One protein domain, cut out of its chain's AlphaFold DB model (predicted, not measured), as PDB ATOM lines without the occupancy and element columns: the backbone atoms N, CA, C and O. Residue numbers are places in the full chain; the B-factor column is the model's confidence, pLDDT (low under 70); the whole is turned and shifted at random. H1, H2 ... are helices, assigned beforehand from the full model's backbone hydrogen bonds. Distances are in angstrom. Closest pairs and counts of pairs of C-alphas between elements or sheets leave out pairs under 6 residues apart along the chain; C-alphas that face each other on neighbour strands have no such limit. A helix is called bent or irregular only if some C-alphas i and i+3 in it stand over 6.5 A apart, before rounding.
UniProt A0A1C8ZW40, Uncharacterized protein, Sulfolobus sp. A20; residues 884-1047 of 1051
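This is residues 884 to 1047 of the 1051 residues of an uncharacterized protein of Sulfolobus sp. A20 (UniProt A0A1C8ZW40). The domain is a long, rod-like bundle of helices: H1, the bent H4 and H5 run along the rod, and the shorter H2 and H3 follow one another along its remaining side. H1 runs one way, H2 and then H3 come back, H4 runs out again, and H5 returns. The printed part has 164 residues with five named helices, H1 to H5 in that order, and no named strand; the class is all helix. The whole is loose, with a radius of gyration of the C-alphas of 19.8 A, and spans 70 by 25 by 21 A.

H1, residues 884 to 923, and H5, residues 1010 to 1045, are the hubs, touching four other helices each. With residues 904 to 915 H1 touches H2, residues 931 to 942, in a hairpin; the tilt is shallow at 33 degrees, only just short of steep, and the C-alphas of Ile 911 and Ala 937 are the closest, 5.9 A apart. With residues 884 to 897 H1 touches H3, residues 949 to 962, at a steep tilt of 41 degrees, closest at the C-alphas of Gly 890 and Ile 955, 5.8 A. H2 and H3 are apart. H4, residues 965 to 1006, was assigned as one helix by its hydrogen bonds but is bent, C-alphas 990 and 993 being 6.9 A apart; its arms, H4a and H4b, stand at a shallow tilt of 31 degrees. H1 touches H4a the same way at a shallow tilt of 23 degrees, closest at the C-alphas of Asn 905 and Thr 981, 5.5 A. H4b and H5 form a hairpin at a shallow tilt of 5 degrees, the closest C-alphas being those of Lys 1004 and Ser 1013, 5.0 A. H5 touches H2 the same way at a shallow tilt of 17 degrees, closest at the C-alphas of Ser 942 and Ser 1029, 5.1 A. Every O i to N i+4 pair is within hydrogen-bond range in H2, H4a, H4b and H5, against 33 of 36 in H1 and 9 of 10 in H3.

H1 begins at C-alpha 884 (113.255, 46.480, 89.101) and is 59.7 A long; it is irregular, C-alphas 884 and 887 being 8.0 A apart, and has a kink of 27 degrees near residue 891. H2 measures 16.4 A and H3 20.1 A. H4a, residues 965 to 990, is 37.4 A long, and H4b, residues 993 to 1006, 20.0 A. H5, 51.4 A long, ends at C-alpha 1045 (89.267, 51.356, 85.966).

The C-alphas farthest apart, those of Tyr 884 and Thr 1008, are 70.0 A from each other. The printed part has no cut and no long link. Residues 946 to 948 and 1045 to 1047 have pLDDT under 70.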
ATOM      1  N   TYR A 884     112.143  45.874  89.852       77.50
ATOM      2  CA  TYR A 884     113.255  46.480  89.101       77.50
ATOM      3  C   TYR A 884     113.234  46.174  87.601       77.50
ATOM      4  O   TYR A 884     113.945  46.823  86.842       77.50
ATOM      5  N   TYR A 885     112.426  45.203  87.179       79.00
ATOM      6  CA  TYR A 885     112.374  44.704  85.808       79.00
ATOM      7  C   TYR A 885     110.966  44.811  85.205       79.00
ATOM      8  O   TYR A 885     110.652  44.130  84.227       79.00
ATOM      9  N   ILE A 886     110.080  45.619  85.803       83.88
ATOM     10  CA  ILE A 886     108.673  45.738  85.383       83.88
ATOM     11  C   ILE A 886     108.502  46.285  83.963       83.88
ATOM     12  O   ILE A 886     107.545  45.939  83.273       83.88
ATOM     13  N   ASP A 887     109.451  47.083  83.483       83.62
ATOM     14  CA  ASP A 887     109.514  47.564  82.104       83.62
ATOM     15  C   ASP A 887     109.788  46.447  81.087       83.62
ATOM     16  O   ASP A 887     109.515  46.606  79.898       83.62
ATOM     17  N   ILE A 888     110.304  45.310  81.550       82.44
ATOM     18  CA  ILE A 888     110.535  44.110  80.753       82.44
ATOM     19  C   ILE A 888     109.334  43.175  80.887       82.44
ATOM     20  O   ILE A 888     108.569  43.009  79.934       82.44
ATOM     21  N   TRP A 889     109.150  42.566  82.064       83.06
ATOM     22  CA  TRP A 889     108.153  41.505  82.232       83.06
ATOM     23  C   TRP A 889     106.726  42.052  82.168       83.06
ATOM     24  O   TRP A 889     105.844  41.400  81.609       83.06
ATOM     25  N   GLY A 890     106.506  43.277  82.657       87.88
ATOM     26  CA  GLY A 890     105.214  43.950  82.582       87.88
ATOM     27  C   GLY A 890     104.827  44.272  81.142       87.88
ATOM     28  O   GLY A 890     103.700  44.004  80.743       87.88
ATOM     29  N   ILE A 891     105.758  44.760  80.313       89.50
ATOM     30  CA  ILE A 891     105.483  45.037  78.891       89.50
ATOM     31  C   ILE A 891     105.214  43.749  78.106       89.50
ATOM     32  O   ILE A 891     104.281  43.713  77.300       89.50
ATOM     33  N   ILE A 892     105.973  42.679  78.362       87.12
ATOM     34  CA  ILE A 892     105.740  41.368  77.738       87.12
ATOM     35  C   ILE A 892     104.345  40.844  78.101       87.12
ATOM     36  O   ILE A 892     103.578  40.474  77.211       87.12
ATOM     37  N   ASP A 893     103.969  40.863  79.378       87.44
ATOM     38  CA  ASP A 893     102.675  40.342  79.816       87.44
ATOM     39  C   ASP A 893     101.497  41.215  79.344       87.44
ATOM     40  O   ASP A 893     100.485  40.683  78.870       87.44
ATOM     41  N   LEU A 894     101.650  42.545  79.355       90.38
ATOM     42  CA  LEU A 894     100.679  43.478  78.768       90.38
ATOM     43  C   LEU A 894     100.520  43.271  77.256       90.38
ATOM     44  O   LEU A 894      99.408  43.394  76.744       90.38
ATOM     45  N   SER A 895     101.577  42.882  76.536       90.31
ATOM     46  CA  SER A 895     101.491  42.611  75.096       90.31
ATOM     47  C   SER A 895     100.537  41.459  74.759       90.31
ATOM     48  O   SER A 895      99.843  41.506  73.740       90.31
ATOM     49  N   TYR A 896     100.434  40.449  75.634       87.19
ATOM     50  CA  TYR A 896      99.470  39.361  75.471       87.19
ATOM     51  C   TYR A 896      98.033  39.843  75.695       87.19
ATOM     52  O   TYR A 896      97.130  39.420  74.970       87.19
ATOM     53  N   VAL A 897      97.824  40.747  76.660       88.88
ATOM     54  CA  VAL A 897      96.523  41.394  76.892       88.88
ATOM     55  C   VAL A 897      96.132  42.228  75.671       88.88
ATOM     56  O   VAL A 897      95.063  42.020  75.097       88.88
ATOM     57  N   TYR A 898      97.035  43.093  75.203       91.38
ATOM     58  CA  TYR A 898      96.837  43.918  74.015       91.38
ATOM     59  C   TYR A 898      96.521  43.073  72.774       91.38
ATOM     60  O   TYR A 898      95.520  43.310  72.098       91.38
ATOM     61  N   SER A 899      97.330  42.046  72.489       88.62
ATOM     62  CA  SER A 899      97.129  41.180  71.324       88.62
ATOM     63  C   SER A 899      95.794  40.443  71.372       88.62
ATOM     64  O   SER A 899      95.189  40.245  70.319       88.62
ATOM     65  N   GLY A 900      95.332  40.033  72.557       87.25
ATOM     66  CA  GLY A 900      94.024  39.404  72.710       87.25
ATOM     67  C   GLY A 900      92.894  40.357  72.325       87.25
ATOM     68  O   GLY A 900      92.078  40.025  71.470       87.25
ATOM     69  N   ILE A 901      92.891  41.574  72.878       89.69
ATOM     70  CA  ILE A 901      91.860  42.587  72.588       89.69
ATOM     71  C   ILE A 901      91.929  43.038  71.120       89.69
ATOM     72  O   ILE A 901      90.901  43.209  70.464       89.69
ATOM     73  N   LYS A 902      93.131  43.162  70.555       90.69
ATOM     74  CA  LYS A 902      93.314  43.550  69.153       90.69
ATOM     75  C   LYS A 902      92.818  42.484  68.183       90.69
ATOM     76  O   LYS A 902      92.172  42.828  67.195       90.69
ATOM     77  N   SER A 903      93.052  41.203  68.483       87.38
ATOM     78  CA  SER A 903      92.502  40.092  67.696       87.38
ATOM     79  C   SER A 903      90.976  40.161  67.647       87.38
ATOM     80  O   SER A 903      90.396  40.038  66.573       87.38
ATOM     81  N   ILE A 904      90.336  40.444  68.787       88.06
ATOM     82  CA  ILE A 904      88.882  40.627  68.882       88.06
ATOM     83  C   ILE A 904      88.420  41.783  67.996       88.06
ATOM     84  O   ILE A 904      87.506  41.621  67.189       88.06
ATOM     85  N   ASN A 905      89.063  42.947  68.126       90.62
ATOM     86  CA  ASN A 905      88.719  44.129  67.339       90.62
ATOM     87  C   ASN A 905      88.823  43.849  65.830       90.62
ATOM     88  O   ASN A 905      87.912  44.174  65.066       90.62
ATOM     89  N   ASN A 906      89.906  43.190  65.409       89.56
ATOM     90  CA  ASN A 906      90.140  42.820  64.017       89.56
ATOM     91  C   ASN A 906      89.100  41.813  63.506       89.56
ATOM     92  O   ASN A 906      88.566  42.002  62.413       89.56
ATOM     93  N   ASP A 907      88.774  40.775  64.282       87.50
ATOM     94  CA  ASP A 907      87.753  39.791  63.912       87.50
ATOM     95  C   ASP A 907      86.375  40.446  63.737       87.50
ATOM     96  O   ASP A 907      85.705  40.198  62.732       87.50
ATOM     97  N   LEU A 908      85.985  41.353  64.641       89.38
ATOM     98  CA  LEU A 908      84.737  42.118  64.535       89.38
ATOM     99  C   LEU A 908      84.695  42.970  63.258       89.38
ATOM    100  O   LEU A 908      83.727  42.897  62.496       89.38
ATOM    101  N   ARG A 909      85.758  43.737  62.975       89.81
ATOM    102  CA  ARG A 909      85.850  44.561  61.756       89.81
ATOM    103  C   ARG A 909      85.805  43.715  60.484       89.81
ATOM    104  O   ARG A 909      85.118  44.080  59.529       89.81
ATOM    105  N   ASN A 910      86.504  42.583  60.473       88.12
ATOM    106  CA  ASN A 910      86.521  41.667  59.336       88.12
ATOM    107  C   ASN A 910      85.132  41.077  59.078       88.12
ATOM    108  O   ASN A 910      84.677  41.070  57.936       88.12
ATOM    109  N   ILE A 911      84.422  40.641  60.121       88.56
ATOM    110  CA  ILE A 911      83.050  40.130  59.986       88.56
ATOM    111  C   ILE A 911      82.122  41.201  59.425       88.56
ATOM    112  O   ILE A 911      81.339  40.910  58.521       88.56
ATOM    113  N   MET A 912      82.220  42.438  59.915       89.56
ATOM    114  CA  MET A 912      81.428  43.545  59.379       89.56
ATOM    115  C   MET A 912      81.698  43.779  57.891       89.56
ATOM    116  O   MET A 912      80.760  43.973  57.119       89.56
ATOM    117  N   LEU A 913      82.963  43.722  57.470       88.50
ATOM    118  CA  LEU A 913      83.338  43.876  56.067       88.50
ATOM    119  C   LEU A 913      82.789  42.733  55.200       88.50
ATOM    120  O   LEU A 913      82.218  42.992  54.139       88.50
ATOM    121  N   GLU A 914      82.926  41.482  55.646       88.94
ATOM    122  CA  GLU A 914      82.405  40.304  54.939       88.94
ATOM    123  C   GLU A 914      80.874  40.356  54.821       88.94
ATOM    124  O   GLU A 914      80.335  40.150  53.732       88.94
ATOM    125  N   LEU A 915      80.169  40.715  55.899       89.38
ATOM    126  CA  LEU A 915      78.715  40.892  55.890       89.38
ATOM    127  C   LEU A 915      78.292  42.031  54.960       89.38
ATOM    128  O   LEU A 915      77.401  41.843  54.133       89.38
ATOM    129  N   SER A 916      78.956  43.185  55.028       89.00
ATOM    130  CA  SER A 916      78.656  44.318  54.148       89.00
ATOM    131  C   SER A 916      78.882  43.974  52.672       89.00
ATOM    132  O   SER A 916      78.091  44.377  51.818       89.00
ATOM    133  N   ASN A 917      79.941  43.226  52.351       89.44
ATOM    134  CA  ASN A 917      80.230  42.784  50.986       89.44
ATOM    135  C   ASN A 917      79.234  41.736  50.487       89.44
ATOM    136  O   ASN A 917      78.841  41.788  49.318       89.44
ATOM    137  N   ALA A 918      78.802  40.819  51.357       88.94
ATOM    138  CA  ALA A 918      77.776  39.833  51.041       88.94
ATOM    139  C   ALA A 918      76.427  40.507  50.765       88.94
ATOM    140  O   ALA A 918      75.805  40.237  49.740       88.94
ATOM    141  N   ILE A 919      76.016  41.452  51.618       89.19
ATOM    142  CA  ILE A 919      74.781  42.226  51.432       89.19
ATOM    143  C   ILE A 919      74.836  42.998  50.112       89.19
ATOM    144  O   ILE A 919      73.934  42.854  49.295       89.19
ATOM    145  N   ARG A 920      75.928  43.719  49.833       88.88
ATOM    146  CA  ARG A 920      76.090  44.451  48.565       88.88
ATOM    147  C   ARG A 920      76.085  43.527  47.340       88.88
ATOM    148  O   ARG A 920      75.557  43.880  46.291       88.88
ATOM    149  N   SER A 921      76.672  42.335  47.454       88.06
ATOM    150  CA  SER A 921      76.638  41.330  46.382       88.06
ATOM    151  C   SER A 921      75.214  40.841  46.108       88.06
ATOM    152  O   SER A 921      74.845  40.710  44.942       88.06
ATOM    153  N   LEU A 922      74.403  40.644  47.157       87.31
ATOM    154  CA  LEU A 922      72.974  40.330  47.019       87.31
ATOM    155  C   LEU A 922      72.181  41.481  46.411       87.31
ATOM    156  O   LEU A 922      71.326  41.232  45.567       87.31
ATOM    157  N   GLU A 923      72.461  42.725  46.810       85.69
ATOM    158  CA  GLU A 923      71.821  43.920  46.241       85.69
ATOM    159  C   GLU A 923      72.056  44.016  44.728       85.69
ATOM    160  O   GLU A 923      71.157  44.404  43.985       85.69
ATOM    161  N   ASN A 924      73.226  43.572  44.262       84.81
ATOM    162  CA  ASN A 924      73.581  43.500  42.845       84.81
ATOM    163  C   ASN A 924      73.093  42.213  42.143       84.81
ATOM    164  O   ASN A 924      73.426  41.994  40.978       84.81
ATOM    165  N   GLY A 925      72.331  41.352  42.828       79.06
ATOM    166  CA  GLY A 925      71.740  40.130  42.269       79.06
ATOM    167  C   GLY A 925      72.664  38.906  42.205       79.06
ATOM    168  O   GLY A 925      72.316  37.922  41.558       79.06
ATOM    169  N   SER A 926      73.832  38.929  42.856       80.94
ATOM    170  CA  SER A 926      74.752  37.783  42.885       80.94
ATOM    171  C   SER A 926      74.314  36.724  43.900       80.94
ATOM    172  O   SER A 926      74.048  37.033  45.060       80.94
ATOM    173  N   THR A 927      74.316  35.455  43.491       78.25
ATOM    174  CA  THR A 927      74.081  34.288  44.365       78.25
ATOM    175  C   THR A 927      75.374  33.638  44.868       78.25
ATOM    176  O   THR A 927      75.324  32.748  45.716       78.25
ATOM    177  N   ASN A 928      76.542  34.072  44.381       81.94
ATOM    178  CA  ASN A 928      77.835  33.484  44.733       81.94
ATOM    179  C   ASN A 928      78.387  34.085  46.036       81.94
ATOM    180  O   ASN A 928      79.274  34.939  46.012       81.94
ATOM    181  N   ILE A 929      77.817  33.673  47.172       85.81
ATOM    182  CA  ILE A 929      78.207  34.138  48.509       85.81
ATOM    183  C   ILE A 929      78.719  32.972  49.337       85.81
ATOM    184  O   ILE A 929      78.032  31.967  49.523       85.81
ATOM    185  N   ASP A 930      79.905  33.155  49.906       87.50
ATOM    186  CA  ASP A 930      80.547  32.177  50.774       87.50
ATOM    187  C   ASP A 930      79.965  32.231  52.200       87.50
ATOM    188  O   ASP A 930      80.530  32.801  53.138       87.50
ATOM    189  N   LEU A 931      78.775  31.648  52.358       86.94
ATOM    190  CA  LEU A 931      78.118  31.499  53.658       86.94
ATOM    191  C   LEU A 931      78.970  30.721  54.686       86.94
ATOM    192  O   LEU A 931      78.947  31.114  55.856       86.94
ATOM    193  N   PRO A 932      79.719  29.657  54.320       88.69
ATOM    194  CA  PRO A 932      80.666  29.008  55.229       88.69
ATOM    195  C   PRO A 932      81.732  29.953  55.794       88.69
ATOM    196  O   PRO A 932      81.980  29.925  57.002       88.69
ATOM    197  N   LYS A 933      82.325  30.823  54.968       87.00
ATOM    198  CA  LYS A 933      83.326  31.804  55.415       87.00
ATOM    199  C   LYS A 933      82.749  32.799  56.422       87.00
ATOM    200  O   LYS A 933      83.372  33.050  57.453       87.00
ATOM    201  N   ILE A 934      81.543  33.312  56.171       86.81
ATOM    202  CA  ILE A 934      80.847  34.237  57.084       86.81
ATOM    203  C   ILE A 934      80.502  33.539  58.401       86.81
ATOM    204  O   ILE A 934      80.747  34.085  59.478       86.81
ATOM    205  N   ARG A 935      79.994  32.304  58.330       85.75
ATOM    206  CA  ARG A 935      79.708  31.489  59.516       85.75
ATOM    207  C   ARG A 935      80.961  31.259  60.355       85.75
ATOM    208  O   ARG A 935      80.920  31.489  61.556       85.75
ATOM    209  N   SER A 936      82.064  30.856  59.723       85.19
ATOM    210  CA  SER A 936      83.350  30.648  60.394       85.19
ATOM    211  C   SER A 936      83.858  31.928  61.058       85.19
ATOM    212  O   SER A 936      84.395  31.871  62.161       85.19
ATOM    213  N   ALA A 937      83.665  33.085  60.420       81.69
ATOM    214  CA  ALA A 937      84.041  34.366  60.998       81.69
ATOM    215  C   ALA A 937      83.217  34.687  62.256       81.69
ATOM    216  O   ALA A 937      83.787  35.023  63.286       81.69
ATOM    217  N   ILE A 938      81.899  34.476  62.223       83.75
ATOM    218  CA  ILE A 938      81.027  34.660  63.395       83.75
ATOM    219  C   ILE A 938      81.368  33.662  64.507       83.75
ATOM    220  O   ILE A 938      81.453  34.052  65.668       83.75
ATOM    221  N   ASP A 939      81.628  32.400  64.153       83.69
ATOM    222  CA  ASP A 939      82.053  31.366  65.101       83.69
ATOM    223  C   ASP A 939      83.356  31.751  65.827       83.69
ATOM    224  O   ASP A 939      83.524  31.371  66.985       83.69
ATOM    225  N   ARG A 940      84.265  32.517  65.200       82.25
ATOM    226  CA  ARG A 940      85.465  33.032  65.883       82.25
ATOM    227  C   ARG A 940      85.097  33.994  67.005       82.25
ATOM    228  O   ARG A 940      85.529  33.762  68.126       82.25
ATOM    229  N   VAL A 941      84.246  34.988  66.742       80.88
ATOM    230  CA  VAL A 941      83.801  35.963  67.759       80.88
ATOM    231  C   VAL A 941      83.024  35.296  68.891       80.88
ATOM    232  O   VAL A 941      83.269  35.608  70.050       80.88
ATOM    233  N   SER A 942      82.156  34.327  68.585       76.00
ATOM    234  CA  SER A 942      81.406  33.593  69.615       76.00
ATOM    235  C   SER A 942      82.288  32.753  70.553       76.00
ATOM    236  O   SER A 942      81.833  32.387  71.630       76.00
ATOM    237  N   ASN A 943      83.517  32.410  70.150       77.69
ATOM    238  CA  ASN A 943      84.432  31.550  70.914       77.69
ATOM    239  C   ASN A 943      85.658  32.296  71.465       77.69
ATOM    240  O   ASN A 943      86.578  31.664  71.995       77.69
ATOM    241  N   VAL A 944      85.700  33.622  71.329       73.62
ATOM    242  CA  VAL A 944      86.778  34.451  71.867       73.62
ATOM    243  C   VAL A 944      86.876  34.260  73.380       73.62
ATOM    244  O   VAL A 944      85.896  34.405  74.108       73.62
ATOM    245  N   LYS A 945      88.094  34.011  73.866       70.94
ATOM    246  CA  LYS A 945      88.431  34.123  75.287       70.94
ATOM    247  C   LYS A 945      89.164  35.434  75.517       70.94
ATOM    248  O   LYS A 945      90.189  35.687  74.885       70.94
ATOM    249  N   LEU A 946      88.637  36.250  76.421       69.94
ATOM    250  CA  LEU A 946      89.293  37.474  76.858       69.94
ATOM    251  C   LEU A 946      90.575  37.154  77.650       69.94
ATOM    252  O   LEU A 946      90.623  36.137  78.348       69.94
ATOM    253  N   PRO A 947      91.619  37.997  77.549       69.38
ATOM    254  CA  PRO A 947      92.770  37.925  78.440       69.38
ATOM    255  C   PRO A 947      92.351  38.097  79.906       69.38
ATOM    256  O   PRO A 947      91.369  38.776  80.199       69.38
ATOM    257  N   SER A 948      93.108  37.507  80.834       69.62
ATOM    258  CA  SER A 948      92.832  37.642  82.269       69.62
ATOM    259  C   SER A 948      93.037  39.087  82.742       69.62
ATOM    260  O   SER A 948      94.138  39.626  82.603       69.62
ATOM    261  N   ALA A 949      92.001  39.688  83.343       78.19
ATOM    262  CA  ALA A 949      92.080  40.989  84.018       78.19
ATOM    263  C   ALA A 949      93.087  40.985  85.179       78.19
ATOM    264  O   ALA A 949      93.696  42.007  85.481       78.19
ATOM    265  N   GLU A 950      93.323  39.815  85.778       80.75
ATOM    266  CA  GLU A 950      94.280  39.610  86.867       80.75
ATOM    267  C   GLU A 950      95.706  40.006  86.465       80.75
ATOM    268  O   GLU A 950      96.394  40.677  87.227       80.75
ATOM    269  N   ILE A 951      96.138  39.652  85.246       81.00
ATOM    270  CA  ILE A 951      97.484  39.984  84.751       81.00
ATOM    271  C   ILE A 951      97.633  41.502  84.622       81.00
ATOM    272  O   ILE A 951      98.615  42.070  85.096       81.00
ATOM    273  N   PHE A 952      96.645  42.163  84.014       86.38
ATOM    274  CA  PHE A 952      96.652  43.614  83.839       86.38
ATOM    275  C   PHE A 952      96.640  44.344  85.186       86.38
ATOM    276  O   PHE A 952      97.449  45.245  85.401       86.38
ATOM    277  N   ASN A 953      95.754  43.941  86.100       84.81
ATOM    278  CA  ASN A 953      95.624  44.567  87.414       84.81
ATOM    279  C   ASN A 953      96.890  44.381  88.256       84.81
ATOM    280  O   ASN A 953      97.382  45.359  88.804       84.81
ATOM    281  N   ASN A 954      97.478  43.181  88.269       84.75
ATOM    282  CA  ASN A 954      98.734  42.919  88.972       84.75
ATOM    283  C   ASN A 954      99.879  43.809  88.453       84.75
ATOM    284  O   ASN A 954     100.632  44.380  89.237       84.75
ATOM    285  N   ILE A 955      99.998  43.984  87.129       87.88
ATOM    286  CA  ILE A 955     101.014  44.875  86.543       87.88
ATOM    287  C   ILE A 955     100.732  46.335  86.897       87.88
ATOM    288  O   ILE A 955     101.661  47.051  87.261       87.88
ATOM    289  N   ARG A 956      99.470  46.775  86.823       87.00
ATOM    290  CA  ARG A 956      99.069  48.139  87.186       87.00
ATOM    291  C   ARG A 956      99.406  48.441  88.645       87.00
ATOM    292  O   ARG A 956     100.117  49.404  88.896       87.00
ATOM    293  N   GLU A 957      98.966  47.595  89.574       86.06
ATOM    294  CA  GLU A 957      99.212  47.737  91.018       86.06
ATOM    295  C   GLU A 957     100.713  47.768  91.332       86.06
ATOM    296  O   GLU A 957     101.199  48.639  92.053       86.06
ATOM    297  N   LYS A 958     101.495  46.872  90.723       85.19
ATOM    298  CA  LYS A 958     102.954  46.886  90.869       85.19
ATOM    299  C   LYS A 958     103.591  48.146  90.271       85.19
ATOM    300  O   LYS A 958     104.527  48.697  90.853       85.19
ATOM    301  N   ASN A 959     103.079  48.640  89.143       87.94
ATOM    302  CA  ASN A 959     103.586  49.856  88.510       87.94
ATOM    303  C   ASN A 959     103.166  51.141  89.233       87.94
ATOM    304  O   ASN A 959     103.834  52.153  89.057       87.94
ATOM    305  N   GLU A 960     102.137  51.126  90.080       84.50
ATOM    306  CA  GLU A 960     101.824  52.259  90.968       84.50
ATOM    307  C   GLU A 960     102.965  52.525  91.961       84.50
ATOM    308  O   GLU A 960     103.200  53.672  92.335       84.50
ATOM    309  N   THR A 961     103.719  51.481  92.325       78.06
ATOM    310  CA  THR A 961     104.885  51.593  93.215       78.06
ATOM    311  C   THR A 961     106.127  52.104  92.477       78.06
ATOM    312  O   THR A 961     106.853  52.946  92.995       78.06
ATOM    313  N   VAL A 962     106.386  51.604  91.263       80.25
ATOM    314  CA  VAL A 962     107.608  51.916  90.487       80.25
ATOM    315  C   VAL A 962     107.455  53.179  89.630       80.25
ATOM    316  O   VAL A 962     108.433  53.859  89.328       80.25
ATOM    317  N   ASN A 963     106.223  53.491  89.223       84.50
ATOM    318  CA  ASN A 963     105.850  54.576  88.319       84.50
ATOM    319  C   ASN A 963     106.639  54.579  86.993       84.50
ATOM    320  O   ASN A 963     107.116  55.618  86.525       84.50
ATOM    321  N   ASN A 964     106.788  53.410  86.361       89.06
ATOM    322  CA  ASN A 964     107.501  53.313  85.093       89.06
ATOM    323  C   ASN A 964     106.669  53.911  83.940       89.06
ATOM    324  O   ASN A 964     105.544  53.479  83.668       89.06
ATOM    325  N   GLN A 965     107.245  54.878  83.218       89.00
ATOM    326  CA  GLN A 965     106.559  55.597  82.137       89.00
ATOM    327  C   GLN A 965     106.226  54.722  80.921       89.00
ATOM    328  O   GLN A 965     105.204  54.945  80.274       89.00
ATOM    329  N   ASN A 966     107.058  53.730  80.590       90.31
ATOM    330  CA  ASN A 966     106.794  52.834  79.460       90.31
ATOM    331  C   ASN A 966     105.578  51.953  79.745       90.31
ATOM    332  O   ASN A 966     104.709  51.808  78.888       90.31
ATOM    333  N   VAL A 967     105.488  51.441  80.974       90.81
ATOM    334  CA  VAL A 967     104.357  50.632  81.441       90.81
ATOM    335  C   VAL A 967     103.081  51.472  81.533       90.81
ATOM    336  O   VAL A 967     102.032  51.020  81.086       90.81
ATOM    337  N   ASN A 968     103.159  52.721  82.009       90.88
ATOM    338  CA  ASN A 968     102.004  53.630  82.027       90.88
ATOM    339  C   ASN A 968     101.439  53.875  80.616       90.88
ATOM    340  O   ASN A 968     100.238  53.725  80.407       90.88
ATOM    341  N   ARG A 969     102.302  54.161  79.631       92.56
ATOM    342  CA  ARG A 969     101.880  54.321  78.225       92.56
ATOM    343  C   ARG A 969     101.254  53.041  77.659       92.56
ATOM    344  O   ARG A 969     100.217  53.098  77.012       92.56
ATOM    345  N   ALA A 970     101.846  51.887  77.957       93.06
ATOM    346  CA  ALA A 970     101.323  50.584  77.547       93.06
ATOM    347  C   ALA A 970      99.914  50.309  78.116       93.06
ATOM    348  O   ALA A 970      99.027  49.825  77.411       93.06
ATOM    349  N   ILE A 971      99.690  50.657  79.387       92.31
ATOM    350  CA  ILE A 971      98.387  50.572  80.061       92.31
ATOM    351  C   ILE A 971      97.363  51.510  79.400       92.31
ATOM    352  O   ILE A 971      96.221  51.107  79.166       92.31
ATOM    353  N   GLU A 972      97.754  52.743  79.073       91.12
ATOM    354  CA  GLU A 972      96.894  53.716  78.385       91.12
ATOM    355  C   GLU A 972      96.436  53.218  77.008       91.12
ATOM    356  O   GLU A 972      95.243  53.293  76.696       91.12
ATOM    357  N   ASP A 973      97.337  52.640  76.213       92.69
ATOM    358  CA  ASP A 973      96.999  52.126  74.882       92.69
ATOM    359  C   ASP A 973      96.085  50.899  74.931       92.69
ATOM    360  O   ASP A 973      95.166  50.773  74.112       92.69
ATOM    361  N   ILE A 974      96.249  50.026  75.930       92.06
ATOM    362  CA  ILE A 974      95.307  48.925  76.175       92.06
ATOM    363  C   ILE A 974      93.931  49.465  76.571       92.06
ATOM    364  O   ILE A 974      92.916  49.002  76.042       92.06
ATOM    365  N   ASN A 975      93.871  50.463  77.456       90.38
ATOM    366  CA  ASN A 975      92.612  51.091  77.857       90.38
ATOM    367  C   ASN A 975      91.897  51.739  76.664       90.38
ATOM    368  O   ASN A 975      90.685  51.574  76.500       90.38
ATOM    369  N   LYS A 976      92.644  52.424  75.794       91.94
ATOM    370  CA  LYS A 976      92.119  53.024  74.565       91.94
ATOM    371  C   LYS A 976      91.585  51.965  73.600       91.94
ATOM    372  O   LYS A 976      90.447  52.071  73.154       91.94
ATOM    373  N   LEU A 977      92.354  50.908  73.333       93.06
ATOM    374  CA  LEU A 977      91.920  49.811  72.466       93.06
ATOM    375  C   LEU A 977      90.677  49.093  73.022       93.06
ATOM    376  O   LEU A 977      89.781  48.714  72.264       93.06
ATOM    377  N   THR A 978      90.604  48.925  74.343       91.25
ATOM    378  CA  THR A 978      89.436  48.364  75.037       91.25
ATOM    379  C   THR A 978      88.202  49.229  74.795       91.25
ATOM    380  O   THR A 978      87.158  48.712  74.397       91.25
ATOM    381  N   PHE A 979      88.329  50.549  74.964       91.31
ATOM    382  CA  PHE A 979      87.252  51.502  74.700       91.31
ATOM    383  C   PHE A 979      86.795  51.469  73.234       91.31
ATOM    384  O   PHE A 979      85.602  51.329  72.972       91.31
ATOM    385  N   ASP A 980      87.731  51.506  72.281       92.31
ATOM    386  CA  ASP A 980      87.427  51.447  70.846       92.31
ATOM    387  C   ASP A 980      86.707  50.142  70.463       92.31
ATOM    388  O   ASP A 980      85.825  50.125  69.602       92.31
ATOM    389  N   THR A 981      87.065  49.032  71.113       92.31
ATOM    390  CA  THR A 981      86.433  47.723  70.893       92.31
ATOM    391  C   THR A 981      85.023  47.671  71.480       92.31
ATOM    392  O   THR A 981      84.115  47.173  70.816       92.31
ATOM    393  N   LEU A 982      84.808  48.231  72.675       91.88
ATOM    394  CA  LEU A 982      83.471  48.378  73.262       91.88
ATOM    395  C   LEU A 982      82.565  49.251  72.389       91.88
ATOM    396  O   LEU A 982      81.416  48.887  72.152       91.88
ATOM    397  N   GLN A 983      83.089  50.359  71.859       92.19
ATOM    398  CA  GLN A 983      82.333  51.233  70.964       92.19
ATOM    399  C   GLN A 983      81.936  50.509  69.670       92.19
ATOM    400  O   GLN A 983      80.797  50.626  69.225       92.19
ATOM    401  N   LEU A 984      82.843  49.715  69.091       92.56
ATOM    402  CA  LEU A 984      82.542  48.904  67.909       92.56
ATOM    403  C   LEU A 984      81.457  47.853  68.191       92.56
ATOM    404  O   LEU A 984      80.565  47.659  67.367       92.56
ATOM    405  N   LEU A 985      81.518  47.185  69.345       91.69
ATOM    406  CA  LEU A 985      80.493  46.232  69.774       91.69
ATOM    407  C   LEU A 985      79.127  46.909  69.942       91.69
ATOM    408  O   LEU A 985      78.125  46.379  69.455       91.69
ATOM    409  N   GLU A 986      79.092  48.096  70.553       90.31
ATOM    410  CA  GLU A 986      77.869  48.893  70.698       90.31
ATOM    411  C   GLU A 986      77.297  49.293  69.335       90.31
ATOM    412  O   GLU A 986      76.102  49.124  69.083       90.31
ATOM    413  N   ASP A 987      78.146  49.765  68.422       90.44
ATOM    414  CA  ASP A 987      77.733  50.140  67.072       90.44
ATOM    415  C   ASP A 987      77.184  48.927  66.303       90.44
ATOM    416  O   ASP A 987      76.172  49.038  65.599       90.44
ATOM    417  N   ILE A 988      77.812  47.749  66.437       89.44
ATOM    418  CA  ILE A 988      77.313  46.507  65.830       89.44
ATOM    419  C   ILE A 988      75.918  46.187  66.364       89.44
ATOM    420  O   ILE A 988      75.007  45.939  65.572       89.44
ATOM    421  N   ARG A 989      75.745  46.251  67.685       84.12
ATOM    422  CA  ARG A 989      74.498  45.930  68.378       84.12
ATOM    423  C   ARG A 989      73.357  46.887  68.034       84.12
ATOM    424  O   ARG A 989      72.270  46.447  67.666       84.12
ATOM    425  N   GLN A 990      73.589  48.191  68.148       84.00
ATOM    426  CA  GLN A 990      72.523  49.195  68.062       84.00
ATOM    427  C   GLN A 990      72.229  49.638  66.632       84.00
ATOM    428  O   GLN A 990      71.096  50.009  66.309       84.00
ATOM    429  N   LYS A 991      73.251  49.636  65.772       88.25
ATOM    430  CA  LYS A 991      73.186  50.279  64.458       88.25
ATOM    431  C   LYS A 991      73.328  49.275  63.323       88.25
ATOM    432  O   LYS A 991      72.407  49.156  62.515       88.25
ATOM    433  N   TYR A 992      74.450  48.561  63.242       88.56
ATOM    434  CA  TYR A 992      74.753  47.753  62.056       88.56
ATOM    435  C   TYR A 992      73.892  46.495  61.948       88.56
ATOM    436  O   TYR A 992      73.379  46.227  60.864       88.56
ATOM    437  N   ALA A 993      73.668  45.755  63.039       87.56
ATOM    438  CA  ALA A 993      72.829  44.558  63.006       87.56
ATOM    439  C   ALA A 993      71.406  44.890  62.534       87.56
ATOM    440  O   ALA A 993      70.872  44.239  61.634       87.56
ATOM    441  N   LYS A 994      70.829  45.972  63.069       88.75
ATOM    442  CA  LYS A 994      69.506  46.462  62.675       88.75
ATOM    443  C   LYS A 994      69.461  46.883  61.203       88.75
ATOM    444  O   LYS A 994      68.568  46.441  60.487       88.75
ATOM    445  N   ASP A 995      70.425  47.684  60.743       91.38
ATOM    446  CA  ASP A 995      70.513  48.125  59.340       91.38
ATOM    447  C   ASP A 995      70.651  46.938  58.369       91.38
ATOM    448  O   ASP A 995      69.918  46.843  57.383       91.38
ATOM    449  N   TYR A 996      71.532  45.983  58.677       92.62
ATOM    450  CA  TYR A 996      71.741  44.785  57.863       92.62
ATOM    451  C   TYR A 996      70.494  43.903  57.792       92.62
ATOM    452  O   TYR A 996      70.113  43.476  56.702       92.62
ATOM    453  N   ILE A 997      69.813  43.671  58.918       90.88
ATOM    454  CA  ILE A 997      68.556  42.910  58.948       90.88
ATOM    455  C   ILE A 997      67.469  43.624  58.136       90.88
ATOM    456  O   ILE A 997      66.735  42.969  57.393       90.88
ATOM    457  N   THR A 998      67.358  44.952  58.230       91.62
ATOM    458  CA  THR A 998      66.400  45.725  57.429       91.62
ATOM    459  C   THR A 998      66.681  45.576  55.933       91.62
ATOM    460  O   THR A 998      65.776  45.185  55.193       91.62
ATOM    461  N   LYS A 999      67.929  45.784  55.494       90.62
ATOM    462  CA  LYS A 999      68.335  45.629  54.084       90.62
ATOM    463  C   LYS A 999      68.078  44.219  53.553       90.62
ATOM    464  O   LYS A 999      67.479  44.056  52.492       90.62
ATOM    465  N   LEU A1000      68.455  43.190  54.311       91.75
ATOM    466  CA  LEU A1000      68.235  41.792  53.929       91.75
ATOM    467  C   LEU A1000      66.742  41.435  53.850       91.75
ATOM    468  O   LEU A1000      66.328  40.735  52.925       91.75
ATOM    469  N   ASN A1001      65.911  41.949  54.762       90.56
ATOM    470  CA  ASN A1001      64.458  41.761  54.708       90.56
ATOM    471  C   ASN A1001      63.816  42.465  53.506       90.56
ATOM    472  O   ASN A1001      62.883  41.926  52.908       90.56
ATOM    473  N   GLU A1002      64.296  43.652  53.133       88.88
ATOM    474  CA  GLU A1002      63.845  44.330  51.918       88.88
ATOM    475  C   GLU A1002      64.220  43.557  50.652       88.88
ATOM    476  O   GLU A1002      63.367  43.375  49.782       88.88
ATOM    477  N   LEU A1003      65.457  43.062  50.562       85.62
ATOM    478  CA  LEU A1003      65.914  42.234  49.442       85.62
ATOM    479  C   LEU A1003      65.083  40.959  49.312       85.62
ATOM    480  O   LEU A1003      64.617  40.632  48.222       85.62
ATOM    481  N   LYS A1004      64.814  40.292  50.439       87.00
ATOM    482  CA  LYS A1004      63.970  39.096  50.501       87.00
ATOM    483  C   LYS A1004      62.538  39.356  50.017       87.00
ATOM    484  O   LYS A1004      61.952  38.487  49.383       87.00
ATOM    485  N   LYS A1005      61.970  40.537  50.302       85.94
ATOM    486  CA  LYS A1005      60.631  40.938  49.824       85.94
ATOM    487  C   LYS A1005      60.606  41.304  48.338       85.94
ATOM    488  O   LYS A1005      59.572  41.134  47.702       85.94
ATOM    489  N   LYS A1006      61.705  41.853  47.809       82.44
ATOM    490  CA  LYS A1006      61.813  42.341  46.422       82.44
ATOM    491  C   LYS A1006      62.171  41.238  45.417       82.44
ATOM    492  O   LYS A1006      61.856  41.387  44.241       82.44
ATOM    493  N   THR A1007      62.817  40.154  45.850       77.31
ATOM    494  CA  THR A1007      63.232  39.051  44.969       77.31
ATOM    495  C   THR A1007      62.175  37.946  44.863       77.31
ATOM    496  O   THR A1007      61.586  37.538  45.860       77.31
ATOM    497  N   THR A1008      61.955  37.425  43.654       77.56
ATOM    498  CA  THR A1008      61.176  36.198  43.405       77.56
ATOM    499  C   THR A1008      62.065  34.952  43.291       77.56
ATOM    500  O   THR A1008      61.547  33.840  43.189       77.56
ATOM    501  N   ASP A1009      63.394  35.115  43.334       81.38
ATOM    502  CA  ASP A1009      64.365  34.022  43.278       81.38
ATOM    503  C   ASP A1009      64.496  33.340  44.650       81.38
ATOM    504  O   ASP A1009      64.931  33.933  45.646       81.38
ATOM    505  N   TYR A1010      64.130  32.058  44.685       81.75
ATOM    506  CA  TYR A1010      64.197  31.212  45.872       81.75
ATOM    507  C   TYR A1010      65.615  31.120  46.462       81.75
ATOM    508  O   TYR A1010      65.770  31.144  47.686       81.75
ATOM    509  N   TYR A1011      66.657  31.060  45.626       81.06
ATOM    510  CA  TYR A1011      68.042  30.948  46.086       81.06
ATOM    511  C   TYR A1011      68.511  32.236  46.764       81.06
ATOM    512  O   TYR A1011      69.075  32.173  47.858       81.06
ATOM    513  N   LEU A1012      68.213  33.403  46.181       82.38
ATOM    514  CA  LEU A1012      68.520  34.702  46.794       82.38
ATOM    515  C   LEU A1012      67.778  34.889  48.124       82.38
ATOM    516  O   LEU A1012      68.375  35.320  49.110       82.38
ATOM    517  N   SER A1013      66.499  34.501  48.179       85.12
ATOM    518  CA  SER A1013      65.689  34.552  49.404       85.12
ATOM    519  C   SER A1013      66.262  33.665  50.522       85.12
ATOM    520  O   SER A1013      66.333  34.087  51.681       85.12
ATOM    521  N   ASN A1014      66.741  32.463  50.182       87.62
ATOM    522  CA  ASN A1014      67.354  31.539  51.137       87.62
ATOM    523  C   ASN A1014      68.720  32.037  51.651       87.62
ATOM    524  O   ASN A1014      68.997  31.971  52.849       87.62
ATOM    525  N   ILE A1015      69.567  32.588  50.772       88.88
ATOM    526  CA  ILE A1015      70.855  33.181  51.167       88.88
ATOM    527  C   ILE A1015      70.630  34.389  52.090       88.88
ATOM    528  O   ILE A1015      71.273  34.480  53.138       88.88
ATOM    529  N   ALA A1016      69.672  35.265  51.765       88.62
ATOM    530  CA  ALA A1016      69.309  36.399  52.614       88.62
ATOM    531  C   ALA A1016      68.820  35.948  54.002       88.62
ATOM    532  O   ALA A1016      69.224  36.527  55.009       88.62
ATOM    533  N   GLN A1017      68.016  34.879  54.084       91.44
ATOM    534  CA  GLN A1017      67.575  34.328  55.370       91.44
ATOM    535  C   GLN A1017      68.737  33.770  56.206       91.44
ATOM    536  O   GLN A1017      68.771  33.983  57.417       91.44
ATOM    537  N   ASN A1018      69.701  33.089  55.582       91.00
ATOM    538  CA  ASN A1018      70.888  32.598  56.287       91.00
ATOM    539  C   ASN A1018      71.735  33.749  56.840       91.00
ATOM    540  O   ASN A1018      72.183  33.677  57.982       91.00
ATOM    541  N   LEU A1019      71.902  34.831  56.072       91.31
ATOM    542  CA  LEU A1019      72.603  36.025  56.540       91.31
ATOM    543  C   LEU A1019      71.861  36.731  57.679       91.31
ATOM    544  O   LEU A1019      72.517  37.163  58.618       91.31
ATOM    545  N   ILE A1020      70.524  36.794  57.657       92.38
ATOM    546  CA  ILE A1020      69.734  37.313  58.790       92.38
ATOM    547  C   ILE A1020      70.028  36.496  60.054       92.38
ATOM    548  O   ILE A1020      70.392  37.063  61.079       92.38
ATOM    549  N   ASN A1021      69.967  35.163  59.961       91.56
ATOM    550  CA  ASN A1021      70.254  34.280  61.097       91.56
ATOM    551  C   ASN A1021      71.693  34.464  61.618       91.56
ATOM    552  O   ASN A1021      71.948  34.367  62.819       91.56
ATOM    553  N   TYR A1022      72.644  34.722  60.719       92.44
ATOM    554  CA  TYR A1022      74.037  35.006  61.053       92.44
ATOM    555  C   TYR A1022      74.214  36.368  61.733       92.44
ATOM    556  O   TYR A1022      74.907  36.438  62.745       92.44
ATOM    557  N   VAL A1023      73.553  37.423  61.250       89.81
ATOM    558  CA  VAL A1023      73.571  38.752  61.884       89.81
ATOM    559  C   VAL A1023      72.935  38.700  63.278       89.81
ATOM    560  O   VAL A1023      73.512  39.236  64.221       89.81
ATOM    561  N   ASP A1024      71.823  37.980  63.447       88.56
ATOM    562  CA  ASP A1024      71.196  37.767  64.760       88.56
ATOM    563  C   ASP A1024      72.134  37.043  65.733       88.56
ATOM    564  O   ASP A1024      72.245  37.406  66.906       88.56
ATOM    565  N   ARG A1025      72.829  36.004  65.255       88.88
ATOM    566  CA  ARG A1025      73.796  35.253  66.063       88.88
ATOM    567  C   ARG A1025      75.016  36.097  66.433       88.88
ATOM    568  O   ARG A1025      75.494  35.999  67.565       88.88
ATOM    569  N   LEU A1026      75.500  36.921  65.504       88.44
ATOM    570  CA  LEU A1026      76.572  37.878  65.756       88.44
ATOM    571  C   LEU A1026      76.151  38.887  66.825       88.44
ATOM    572  O   LEU A1026      76.896  39.070  67.776       88.44
ATOM    573  N   SER A1027      74.951  39.471  66.721       88.31
ATOM    574  CA  SER A1027      74.441  40.436  67.703       88.31
ATOM    575  C   SER A1027      74.446  39.864  69.123       88.31
ATOM    576  O   SER A1027      74.972  40.505  70.023       88.31
ATOM    577  N   ARG A1028      73.957  38.628  69.313       87.19
ATOM    578  CA  ARG A1028      73.988  37.956  70.629       87.19
ATOM    579  C   ARG A1028      75.409  37.687  71.123       87.19
ATOM    580  O   ARG A1028      75.703  37.880  72.292       87.19
ATOM    581  N   SER A1029      76.301  37.269  70.226       87.81
ATOM    582  CA  SER A1029      77.709  37.038  70.583       87.81
ATOM    583  C   SER A1029      78.409  38.347  70.971       87.81
ATOM    584  O   SER A1029      79.243  38.358  71.870       87.81
ATOM    585  N   CYS A1030      78.053  39.457  70.317       88.56
ATOM    586  CA  CYS A1030      78.528  40.789  70.667       88.56
ATOM    587  C   CYS A1030      77.963  41.270  72.009       88.56
ATOM    588  O   CYS A1030      78.695  41.928  72.734       88.56
ATOM    589  N   ASP A1031      76.714  40.938  72.357       86.12
ATOM    590  CA  ASP A1031      76.140  41.225  73.680       86.12
ATOM    591  C   ASP A1031      76.929  40.545  74.800       86.12
ATOM    592  O   ASP A1031      77.344  41.199  75.760       86.12
ATOM    593  N   ASP A1032      77.182  39.243  74.651       85.19
ATOM    594  CA  ASP A1032      77.963  38.474  75.618       85.19
ATOM    595  C   ASP A1032      79.374  39.061  75.748       85.19
ATOM    596  O   ASP A1032      79.834  39.362  76.849       85.19
ATOM    597  N   LEU A1033      80.041  39.311  74.618       87.19
ATOM    598  CA  LEU A1033      81.398  39.847  74.598       87.19
ATOM    599  C   LEU A1033      81.488  41.282  75.135       87.19
ATOM    600  O   LEU A1033      82.462  41.610  75.810       87.19
ATOM    601  N   PHE A1034      80.481  42.122  74.876       89.38
ATOM    602  CA  PHE A1034      80.389  43.472  75.430       89.38
ATOM    603  C   PHE A1034      80.347  43.420  76.952       89.38
ATOM    604  O   PHE A1034      81.105  44.137  77.597       89.38
ATOM    605  N   ASN A1035      79.530  42.539  77.532       85.88
ATOM    606  CA  ASN A1035      79.446  42.396  78.984       85.88
ATOM    607  C   ASN A1035      80.783  41.939  79.585       85.88
ATOM    608  O   ASN A1035      81.239  42.519  80.566       85.88
ATOM    609  N   VAL A1036      81.455  40.951  78.980       84.62
ATOM    610  CA  VAL A1036      82.752  40.475  79.499       84.62
ATOM    611  C   VAL A1036      83.846  41.544  79.353       84.62
ATOM    612  O   VAL A1036      84.614  41.762  80.288       84.62
ATOM    613  N   LEU A1037      83.917  42.249  78.219       86.56
ATOM    614  CA  LEU A1037      84.909  43.309  78.000       86.56
ATOM    615  C   LEU A1037      84.617  44.558  78.849       86.56
ATOM    616  O   LEU A1037      85.548  45.231  79.290       86.56
ATOM    617  N   ASN A1038      83.343  44.860  79.111       86.31
ATOM    618  CA  ASN A1038      82.954  45.946  80.003       86.31
ATOM    619  C   ASN A1038      83.316  45.612  81.455       86.31
ATOM    620  O   ASN A1038      83.873  46.466  82.130       86.31
ATOM    621  N   ASN A1039      83.124  44.366  81.899       84.31
ATOM    622  CA  ASN A1039      83.606  43.918  83.208       84.31
ATOM    623  C   ASN A1039      85.133  44.019  83.310       84.31
ATOM    624  O   ASN A1039      85.638  44.565  84.285       84.31
ATOM    625  N   PHE A1040      85.872  43.586  82.278       85.38
ATOM    626  CA  PHE A1040      87.323  43.796  82.212       85.38
ATOM    627  C   PHE A1040      87.666  45.288  82.358       85.38
ATOM    628  O   PHE A1040      88.519  45.655  83.162       85.38
ATOM    629  N   ARG A1041      86.977  46.181  81.635       84.69
ATOM    630  CA  ARG A1041      87.178  47.635  81.746       84.69
ATOM    631  C   ARG A1041      86.862  48.168  83.149       84.69
ATOM    632  O   ARG A1041      87.606  48.994  83.666       84.69
ATOM    633  N   GLU A1042      85.769  47.732  83.758       81.50
ATOM    634  CA  GLU A1042      85.368  48.159  85.101       81.50
ATOM    635  C   GLU A1042      86.366  47.683  86.161       81.50
ATOM    636  O   GLU A1042      86.791  48.482  86.991       81.50
ATOM    637  N   GLU A1043      86.842  46.439  86.087       76.00
ATOM    638  CA  GLU A1043      87.902  45.912  86.959       76.00
ATOM    639  C   GLU A1043      89.232  46.666  86.769       76.00
ATOM    640  O   GLU A1043      89.984  46.896  87.721       76.00
ATOM    641  N   THR A1044      89.508  47.111  85.541       72.38
ATOM    642  CA  THR A1044      90.735  47.840  85.180       72.38
ATOM    643  C   THR A1044      90.656  49.365  85.377       72.38
ATOM    644  O   THR A1044      91.694  50.030  85.373       72.38
ATOM    645  N   GLN A1045      89.471  49.935  85.627       69.94
ATOM    646  CA  GLN A1045      89.267  51.356  85.966       69.94
ATOM    647  C   GLN A1045      88.832  51.574  87.432       69.94
ATOM    648  O   GLN A1045      89.026  52.661  87.978       69.94
ATOM    649  N   GLY A1046      88.266  50.556  88.083       52.41
ATOM    650  CA  GLY A1046      87.500  50.651  89.331       52.41
ATOM    651  C   GLY A1046      88.267  50.570  90.656       52.41
ATOM    652  O   GLY A1046      87.624  50.516  91.698       52.41
ATOM    653  N   MET A1047      89.604  50.596  90.673       45.16
ATOM    654  CA  MET A1047      90.391  50.658  91.924       45.16
ATOM    655  C   MET A1047      90.993  52.040  92.219       45.16
ATOM    656  O   MET A1047      91.998  52.167  92.908       45.16
TER     657      MET A1047